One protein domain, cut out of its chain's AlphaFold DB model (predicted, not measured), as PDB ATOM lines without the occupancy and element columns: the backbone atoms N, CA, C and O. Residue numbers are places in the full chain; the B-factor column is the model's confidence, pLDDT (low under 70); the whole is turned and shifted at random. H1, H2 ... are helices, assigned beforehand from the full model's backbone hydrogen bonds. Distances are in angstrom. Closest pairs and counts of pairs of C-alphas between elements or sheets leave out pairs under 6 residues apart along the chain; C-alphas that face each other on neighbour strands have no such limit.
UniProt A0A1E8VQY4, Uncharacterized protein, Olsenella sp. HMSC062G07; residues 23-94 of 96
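Overview. This is residues 23 to 94 of the 96 residues of an uncharacterized protein of Olsenella sp. HMSC062G07 (UniProt A0A1E8VQY4). The longest helix, H4, sticks out as a free arm from a loose body of H1, H2, H3 and loops, and the whole is an open arch with H1 and H4 as legs and H3 along its top. The printed part has 72 residues, with four named helices, H1 to H4 in order, and no named strand: all helix. It is loose, with a radius of gyration of the C-alphas of 15.0 A and spans of 41 by 35 by 20 A.

Arrangement. H4, residues 77 to 93, stands free and is apart from H3, residues 63 to 72. H3 is close to but not clearly touching H2, residues 46 to 49; their closest C-alphas, of Phe 66 and Phe 49, are 7.4 A apart. H1, residues 31 to 41, is apart from H2, H3 and H4. In H1, H3 and H4 every O i to N i+4 pair is within hydrogen-bond range; H2 is too short for one.

Along the chain. H4 measures 24.5 A, ending at C-alpha 93 (154.954, 176.568, 202.088). H3 measures 14.5 A, H2 5.0 A and H1 15.4 A, beginning at C-alpha 31 (133.015, 172.216, 202.553).

Size, cuts and confidence. The C-alphas farthest apart, of Lys 27 and Ala 77, are 41.9 A apart. The link H2 to H3 is long; the others are tight. The printed part has no cut, and no printed residue is under 70 in pLDDT.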
ATOM      1  N   THR A  23     126.414 180.601 210.119       85.25
ATOM      2  CA  THR A  23     125.484 179.737 210.859       85.25
ATOM      3  C   THR A  23     125.659 178.267 210.486       85.25
ATOM      4  O   THR A  23     125.496 177.394 211.336       85.25
ATOM      5  N   ASN A  24     125.997 177.979 209.228       81.50
ATOM      6  CA  ASN A  24     126.251 176.613 208.770       81.50
ATOM      7  C   ASN A  24     127.596 176.110 209.291       81.50
ATOM      8  O   ASN A  24     127.671 175.001 209.821       81.50
ATOM      9  N   LEU A  25     128.630 176.956 209.219       82.25
ATOM     10  CA  LEU A  25     129.963 176.619 209.713       82.25
ATOM     11  C   LEU A  25     129.948 176.309 211.219       82.25
ATOM     12  O   LEU A  25     130.514 175.308 211.652       82.25
ATOM     13  N   ALA A  26     129.202 177.090 212.006       85.69
ATOM     14  CA  ALA A  26     129.021 176.855 213.441       85.69
ATOM     15  C   ALA A  26     128.329 175.516 213.777       85.69
ATOM     16  O   ALA A  26     128.457 175.021 214.894       85.69
ATOM     17  N   LYS A  27     127.604 174.913 212.824       86.00
ATOM     18  CA  LYS A  27     126.932 173.609 212.976       86.00
ATOM     19  C   LYS A  27     127.791 172.431 212.502       86.00
ATOM     20  O   LYS A  27     127.282 171.316 212.414       86.00
ATOM     21  N   GLY A  28     129.059 172.665 212.154       82.81
ATOM     22  CA  GLY A  28     129.930 171.645 211.560       82.81
ATOM     23  C   GLY A  28     129.565 171.298 210.111       82.81
ATOM     24  O   GLY A  28     129.972 170.254 209.603       82.81
ATOM     25  N   LEU A  29     128.774 172.148 209.446       88.12
ATOM     26  CA  LEU A  29     128.537 172.086 208.004       88.12
ATOM     27  C   LEU A  29     129.557 172.982 207.280       88.12
ATOM     28  O   LEU A  29     130.333 173.697 207.905       88.12
ATOM     29  N   GLY A  30     129.583 172.936 205.950       90.94
ATOM     30  CA  GLY A  30     130.579 173.641 205.139       90.94
ATOM     31  C   GLY A  30     131.131 172.741 204.042       90.94
ATOM     32  O   GLY A  30     130.445 171.818 203.591       90.94
ATOM     33  N   CYS A  31     132.381 172.976 203.632       89.94
ATOM     34  CA  CYS A  31     133.015 172.216 202.553       89.94
ATOM     35  C   CYS A  31     132.977 170.699 202.775       89.94
ATOM     36  O   CYS A  31     132.611 169.988 201.845       89.94
ATOM     37  N   ASP A  32     133.217 170.204 203.990       91.62
ATOM     38  CA  ASP A  32     133.137 168.766 204.289       91.62
ATOM     39  C   ASP A  32     131.743 168.185 204.018       91.62
ATOM     40  O   ASP A  32     131.597 167.105 203.444       91.62
ATOM     41  N   GLY A  33     130.694 168.916 204.405       93.00
ATOM     42  CA  GLY A  33     129.312 168.535 204.128       93.00
ATOM     43  C   GLY A  33     128.995 168.568 202.634       93.00
ATOM     44  O   GLY A  33     128.374 167.639 202.119       93.00
ATOM     45  N   CYS A  34     129.466 169.603 201.934       93.75
ATOM     46  CA  CYS A  34     129.327 169.737 200.486       93.75
ATOM     47  C   CYS A  34     129.998 168.568 199.752       93.75
ATOM     48  O   CYS A  34     129.358 167.921 198.926       93.75
ATOM     49  N   MET A  35     131.245 168.244 200.102       94.62
ATOM     50  CA  MET A  35     131.978 167.114 199.529       94.62
ATOM     51  C   MET A  35     131.239 165.800 199.771       94.62
ATOM     52  O   MET A  35     131.008 165.052 198.828       94.62
ATOM     53  N   ARG A  36     130.790 165.543 201.008       95.19
ATOM     54  CA  ARG A  36     130.040 164.324 201.341       95.19
ATOM     55  C   ARG A  36     128.763 164.181 200.510       95.19
ATOM     56  O   ARG A  36     128.498 163.092 200.013       95.19
ATOM     57  N   LYS A  37     128.002 165.271 200.339       95.06
ATOM     58  CA  LYS A  37     126.801 165.291 199.488       95.06
ATOM     59  C   LYS A  37     127.157 164.912 198.048       95.06
ATOM     60  O   LYS A  37     126.592 163.955 197.535       95.06
ATOM     61  N   ASN A  38     128.083 165.638 197.421       96.00
ATOM     62  CA  ASN A  38     128.421 165.425 196.008       96.00
ATOM     63  C   ASN A  38     128.959 164.003 195.775       96.00
ATOM     64  O   ASN A  38     128.487 163.310 194.883       96.00
ATOM     65  N   LEU A  39     129.827 163.500 196.660       96.62
ATOM     66  CA  LEU A  39     130.321 162.120 196.586       96.62
ATOM     67  C   LEU A  39     129.194 161.079 196.671       96.62
ATOM     68  O   LEU A  39     129.235 160.086 195.955       96.62
ATOM     69  N   SER A  40     128.176 161.303 197.510       97.56
ATOM     70  CA  SER A  40     127.023 160.392 197.603       97.56
ATOM     71  C   SER A  40     126.115 160.406 196.368       97.56
ATOM     72  O   SER A  40     125.357 159.462 196.169       97.56
ATOM     73  N   LEU A  41     126.195 161.463 195.555       97.31
ATOM     74  CA  LEU A  41     125.418 161.637 194.328       97.31
ATOM     75  C   LEU A  41     126.207 161.262 193.065       97.31
ATOM     76  O   LEU A  41     125.637 161.271 191.982       97.31
ATOM     77  N   GLY A  42     127.498 160.929 193.186       97.56
ATOM     78  CA  GLY A  42     128.371 160.761 192.019       97.56
ATOM     79  C   GLY A  42     128.645 162.083 191.295       97.56
ATOM     80  O   GLY A  42     128.857 162.092 190.088       97.56
ATOM     81  N   GLU A  43     128.623 163.200 192.023       97.00
ATOM     82  CA  GLU A  43     128.789 164.553 191.491       97.00
ATOM     83  C   GLU A  43     130.164 165.146 191.822       97.00
ATOM     84  O   GLU A  43     130.815 164.800 192.816       97.00
ATOM     85  N   VAL A  44     130.575 166.121 191.013       95.25
ATOM     86  CA  VAL A  44     131.690 167.024 191.291       95.25
ATOM     87  C   VAL A  44     131.130 168.370 191.780       95.25
ATOM     88  O   VAL A  44     130.295 168.974 191.106       95.25
ATOM     89  N   PRO A  45     131.595 168.903 192.928       92.38
ATOM     90  CA  PRO A  45     131.131 170.190 193.436       92.38
ATOM     91  C   PRO A  45     131.243 171.328 192.414       92.38
ATOM     92  O   PRO A  45     132.283 171.523 191.783       92.38
ATOM     93  N   SER A  46     130.214 172.174 192.338       88.56
ATOM     94  CA  SER A  46     130.165 173.314 191.408       88.56
ATOM     95  C   SER A  46     131.331 174.300 191.557       88.56
ATOM     96  O   SER A  46     131.731 174.935 190.585       88.56
ATOM     97  N   CYS A  47     131.933 174.417 192.747       89.12
ATOM     98  CA  CYS A  47     133.131 175.237 192.947       89.12
ATOM     99  C   CYS A  47     134.349 174.735 192.151       89.12
ATOM    100  O   CYS A  47     135.186 175.552 191.772       89.12
ATOM    101  N   ILE A  48     134.430 173.429 191.866       90.38
ATOM    102  CA  ILE A  48     135.467 172.832 191.014       90.38
ATOM    103  C   ILE A  48     135.164 173.121 189.541       90.38
ATOM    104  O   ILE A  48     136.059 173.549 188.817       90.38
ATOM    105  N   PHE A  49     133.908 172.983 189.107       87.12
ATOM    106  CA  PHE A  49     133.497 173.344 187.744       87.12
ATOM    107  C   PHE A  49     133.780 174.817 187.422       87.12
ATOM    108  O   PHE A  49     134.345 175.124 186.379       87.12
ATOM    109  N   LYS A  50     133.514 175.734 188.360       87.12
ATOM    110  CA  LYS A  50     133.854 177.162 188.208       87.12
ATOM    111  C   LYS A  50     135.349 177.434 188.011       87.12
ATOM    112  O   LYS A  50     135.717 178.487 187.503       87.12
ATOM    113  N   ALA A  51     136.229 176.516 188.416       85.25
ATOM    114  CA  ALA A  51     137.667 176.633 188.168       85.25
ATOM    115  C   ALA A  51     138.065 176.249 186.728       85.25
ATOM    116  O   ALA A  51     139.246 176.341 186.376       85.25
ATOM    117  N   LEU A  52     137.111 175.776 185.922       80.38
ATOM    118  CA  LEU A  52     137.267 175.498 184.494       80.38
ATOM    119  C   LEU A  52     136.738 176.637 183.613       80.38
ATOM    120  O   LEU A  52     137.140 176.725 182.457       80.38
ATOM    121  N   GLY A  53     135.899 177.522 184.153       82.25
ATOM    122  CA  GLY A  53     135.328 178.649 183.426       82.25
ATOM    123  C   GLY A  53     133.938 179.017 183.933       82.25
ATOM    124  O   GLY A  53     133.553 178.663 185.048       82.25
ATOM    125  N   ASP A  54     133.207 179.748 183.097       82.50
ATOM    126  CA  ASP A  54     131.786 180.000 183.306       82.50
ATOM    127  C   ASP A  54     130.979 178.703 183.128       82.50
ATOM    128  O   ASP A  54     131.280 177.883 182.262       82.50
ATOM    129  N   ILE A  55     129.979 178.518 183.986       81.56
ATOM    130  CA  ILE A  55     129.158 177.309 184.084       81.56
ATOM    131  C   ILE A  55     127.662 177.634 184.041       81.56
ATOM    132  O   ILE A  55     126.852 176.786 184.397       81.56
ATOM    133  N   GLU A  56     127.271 178.856 183.658       81.50
ATOM    134  CA  GLU A  56     125.860 179.272 183.613       81.50
ATOM    135  C   GLU A  56     124.976 178.339 182.773       81.50
ATOM    136  O   GLU A  56     123.813 178.124 183.110       81.50
ATOM    137  N   THR A  57     125.527 177.746 181.712       83.56
ATOM    138  CA  THR A  57     124.814 176.801 180.840       83.56
ATOM    139  C   THR A  57     125.042 175.335 181.210       83.56
ATOM    140  O   THR A  57     124.655 174.457 180.446       83.56
ATOM    141  N   TRP A  58     125.719 175.056 182.325       86.62
ATOM    142  CA  TRP A  58     126.094 173.703 182.724       86.62
ATOM    143  C   TRP A  58     125.005 173.050 183.579       86.62
ATOM    144  O   TRP A  58     124.617 173.594 184.615       86.62
ATOM    145  N   ASP A  59     124.544 171.868 183.177       89.44
ATOM    146  CA  ASP A  59     123.481 171.117 183.854       89.44
ATOM    147  C   ASP A  59     123.893 169.702 184.308       89.44
ATOM    148  O   ASP A  59     123.198 169.115 185.139       89.44
ATOM    149  N   ASP A  60     125.044 169.182 183.864       94.00
ATOM    150  CA  ASP A  60     125.546 167.851 184.234       94.00
ATOM    151  C   ASP A  60     126.709 167.898 185.240       94.00
ATOM    152  O   ASP A  60     127.893 167.862 184.897       94.00
ATOM    153  N   PHE A  61     126.382 167.953 186.529       93.62
ATOM    154  CA  PHE A  61     127.380 167.969 187.604       93.62
ATOM    155  C   PHE A  61     127.933 166.582 187.974       93.62
ATOM    156  O   PHE A  61     128.656 166.478 188.967       93.62
ATOM    157  N   SER A  62     127.632 165.525 187.211       96.88
ATOM    158  CA  SER A  62     128.182 164.189 187.457       96.88
ATOM    159  C   SER A  62     129.704 164.138 187.264       96.88
ATOM    160  O   SER A  62     130.323 165.008 186.640       96.88
ATOM    161  N   VAL A  63     130.334 163.094 187.804       97.00
ATOM    162  CA  VAL A  63     131.746 162.782 187.528       97.00
ATOM    163  C   VAL A  63     131.969 162.571 186.025       97.00
ATOM    164  O   VAL A  63     132.974 163.037 185.486       97.00
ATOM    165  N   GLU A  64     131.030 161.919 185.341       96.88
ATOM    166  CA  GLU A  64     131.048 161.695 183.898       96.88
ATOM    167  C   GLU A  64     130.963 163.010 183.118       96.88
ATOM    168  O   GLU A  64     131.793 163.242 182.237       96.88
ATOM    169  N   GLY A  65     130.032 163.896 183.480       94.44
ATOM    170  CA  GLY A  65     129.881 165.219 182.874       94.44
ATOM    171  C   GLY A  65     131.145 166.060 183.027       94.44
ATOM    172  O   GLY A  65     131.646 166.639 182.059       94.44
ATOM    173  N   PHE A  66     131.735 166.053 184.226       94.31
ATOM    174  CA  PHE A  66     133.025 166.695 184.471       94.31
ATOM    175  C   PHE A  66     134.131 166.136 183.566       94.31
ATOM    176  O   PHE A  66     134.872 166.896 182.935       94.31
ATOM    177  N   ALA A  67     134.260 164.808 183.493       94.31
ATOM    178  CA  ALA A  67     135.284 164.155 182.685       94.31
ATOM    179  C   ALA A  67     135.110 164.458 181.189       94.31
ATOM    180  O   ALA A  67     136.096 164.752 180.509       94.31
ATOM    181  N   HIS A  68     133.869 164.439 180.698       93.50
ATOM    182  CA  HIS A  68     133.528 164.774 179.320       93.50
ATOM    183  C   HIS A  68     133.932 166.210 178.980       93.50
ATOM    184  O   HIS A  68     134.676 166.430 178.024       93.50
ATOM    185  N   PHE A  69     133.547 167.181 179.817       90.81
ATOM    186  CA  PHE A  69     133.915 168.580 179.611       90.81
ATOM    187  C   PHE A  69     135.428 168.767 179.506       90.81
ATOM    188  O   PHE A  69     135.911 169.432 178.592       90.81
ATOM    189  N   VAL A  70     136.192 168.177 180.431       91.12
ATOM    190  CA  VAL A  70     137.656 168.309 180.459       91.12
ATOM    191  C   VAL A  70     138.310 167.644 179.243       91.12
ATOM    192  O   VAL A  70     139.340 168.130 178.770       91.12
ATOM    193  N   ALA A  71     137.735 166.550 178.738       92.75
ATOM    194  CA  ALA A  71     138.217 165.882 177.534       92.75
ATOM    195  C   ALA A  71     138.009 166.742 176.276       92.75
ATOM    196  O   ALA A  71     138.910 166.818 175.441       92.75
ATOM    197  N   GLU A  72     136.865 167.420 176.165       91.31
ATOM    198  CA  GLU A  72     136.560 168.335 175.056       91.31
ATOM    199  C   GLU A  72     137.299 169.677 175.159       91.31
ATOM    200  O   GLU A  72     137.663 170.273 174.145       91.31
ATOM    201  N   HIS A  73     137.576 170.130 176.384       89.44
ATOM    202  CA  HIS A  73     138.190 171.425 176.682       89.44
ATOM    203  C   HIS A  73     139.505 171.247 177.458       89.44
ATOM    204  O   HIS A  73     139.635 171.688 178.608       89.44
ATOM    205  N   PRO A  74     140.519 170.584 176.872       88.94
ATOM    206  CA  PRO A  74     141.761 170.322 177.574       88.94
ATOM    207  C   PRO A  74     142.481 171.632 177.907       88.94
ATOM    208  O   PRO A  74     142.696 172.491 177.053       88.94
ATOM    209  N   ARG A  75     142.946 171.754 179.155       87.38
ATOM    210  CA  ARG A  75     143.817 172.866 179.569       87.38
ATOM    211  C   ARG A  75     145.073 172.920 178.692       87.38
ATOM    212  O   ARG A  75     145.726 171.888 178.491       87.38
ATOM    213  N   GLY A  76     145.433 174.124 178.248       91.81
ATOM    214  CA  GLY A  76     146.660 174.389 177.493       91.81
ATOM    215  C   GLY A  76     147.938 174.089 178.285       91.81
ATOM    216  O   GLY A  76     147.912 173.916 179.505       91.81
ATOM    217  N   ALA A  77     149.078 174.026 177.596       95.56
ATOM    218  CA  ALA A  77     150.367 173.715 178.221       95.56
ATOM    219  C   ALA A  77     150.759 174.740 179.304       95.56
ATOM    220  O   ALA A  77     151.126 174.347 180.412       95.56
ATOM    221  N   ASP A  78     150.594 176.034 179.021       96.62
ATOM    222  CA  ASP A  78     150.931 177.125 179.948       96.62
ATOM    223  C   ASP A  78     150.077 177.083 181.222       96.62
ATOM    224  O   ASP A  78     150.563 177.259 182.340       96.62
ATOM    225  N   GLU A  79     148.789 176.790 181.050       92.38
ATOM    226  CA  GLU A  79     147.821 176.611 182.127       92.38
ATOM    227  C   GLU A  79     148.229 175.455 183.052       92.38
ATOM    228  O   GLU A  79     148.260 175.603 184.276       92.38
ATOM    229  N   ARG A  80     148.595 174.308 182.464       93.12
ATOM    230  CA  ARG A  80     149.077 173.136 183.209       93.12
ATOM    231  C   ARG A  80     150.362 173.449 183.966       93.12
ATOM    232  O   ARG A  80     150.492 173.046 185.120       93.12
ATOM    233  N   GLU A  81     151.284 174.182 183.352       97.38
ATOM    234  CA  GLU A  81     152.521 174.593 184.011       97.38
ATOM    235  C   GLU A  81     152.259 175.526 185.193       97.38
ATOM    236  O   GLU A  81     152.807 175.321 186.278       97.38
ATOM    237  N   ARG A  82     151.354 176.500 185.044       96.12
ATOM    238  CA  ARG A  82     150.952 177.352 186.167       96.12
ATOM    239  C   ARG A  82     150.374 176.525 187.319       96.12
ATOM    240  O   ARG A  82     150.739 176.768 188.467       96.12
ATOM    241  N   CYS A  83     149.508 175.549 187.033       94.00
ATOM    242  CA  CYS A  83     148.964 174.650 188.053       94.00
ATOM    243  C   CYS A  83     150.067 173.857 188.773       94.00
ATOM    244  O   CYS A  83     150.040 173.784 190.000       94.00
ATOM    245  N   ARG A  84     151.061 173.322 188.046       97.06
ATOM    246  CA  ARG A  84     152.205 172.615 188.653       97.06
ATOM    247  C   ARG A  84     153.005 173.512 189.590       97.06
ATOM    248  O   ARG A  84     153.299 173.114 190.712       97.06
ATOM    249  N   ARG A  85     153.307 174.739 189.162       98.06
ATOM    250  CA  ARG A  85     154.021 175.718 189.995       98.06
ATOM    251  C   ARG A  85     153.235 176.101 191.245       98.06
ATOM    252  O   ARG A  85     153.824 176.218 192.314       98.06
ATOM    253  N   ALA A  86     151.921 176.289 191.119       95.81
ATOM    254  CA  ALA A  86     151.057 176.591 192.256       95.81
ATOM    255  C   ALA A  86     151.023 175.437 193.270       95.81
ATOM    256  O   ALA A  86     151.102 175.689 194.469       95.81
ATOM    257  N   ALA A  87     150.960 174.189 192.794       96.00
ATOM    258  CA  ALA A  87     151.026 173.008 193.650       96.00
ATOM    259  C   ALA A  87     152.371 172.917 194.391       96.00
ATOM    260  O   ALA A  87     152.376 172.814 195.611       96.00
ATOM    261  N   ALA A  88     153.494 173.069 193.681       97.38
ATOM    262  CA  ALA A  88     154.825 173.034 194.289       97.38
ATOM    263  C   ALA A  88     155.012 174.124 195.360       97.38
ATOM    264  O   ALA A  88     155.507 173.846 196.446       97.38
ATOM    265  N   ALA A  89     154.564 175.356 195.086       97.69
ATOM    266  CA  ALA A  89     154.632 176.449 196.056       97.69
ATOM    267  C   ALA A  89     153.747 176.197 197.289       97.69
ATOM    268  O   ALA A  89     154.122 176.560 198.404       97.69
ATOM    269  N   PHE A  90     152.573 175.582 197.101       95.38
ATOM    270  CA  PHE A  90     151.720 175.179 198.217       95.38
ATOM    271  C   PHE A  90     152.414 174.115 199.073       95.38
ATOM    272  O   PHE A  90     152.456 174.266 200.289       95.38
ATOM    273  N   GLU A  91     152.985 173.079 198.463       96.19
ATOM    274  CA  GLU A  91     153.711 172.023 199.176       96.19
ATOM    275  C   GLU A  91     154.920 172.574 199.940       96.19
ATOM    276  O   GLU A  91     155.059 172.299 201.127       96.19
ATOM    277  N   GLU A  92     155.749 173.408 199.307       96.88
ATOM    278  CA  GLU A  92     156.912 174.039 199.944       96.88
ATOM    279  C   GLU A  92     156.509 174.904 201.146       96.88
ATOM    280  O   GLU A  92     157.114 174.808 202.212       96.88
ATOM    281  N   GLY A  93     155.448 175.707 201.011       96.56
ATOM    282  CA  GLY A  93     154.954 176.568 202.088       96.56
ATOM    283  C   GLY A  93     154.328 175.822 203.274       96.56
ATOM    284  O   GLY A  93     154.101 176.438 204.315       96.56
ATOM    285  N   HIS A  94     154.044 174.525 203.127       95.75
ATOM    286  CA  HIS A  94     153.442 173.681 204.164       95.75
ATOM    287  C   HIS A  94     154.293 172.448 204.503       95.75
ATOM    288  O   HIS A  94     153.834 171.573 205.240       95.75
TER     289      HIS A  94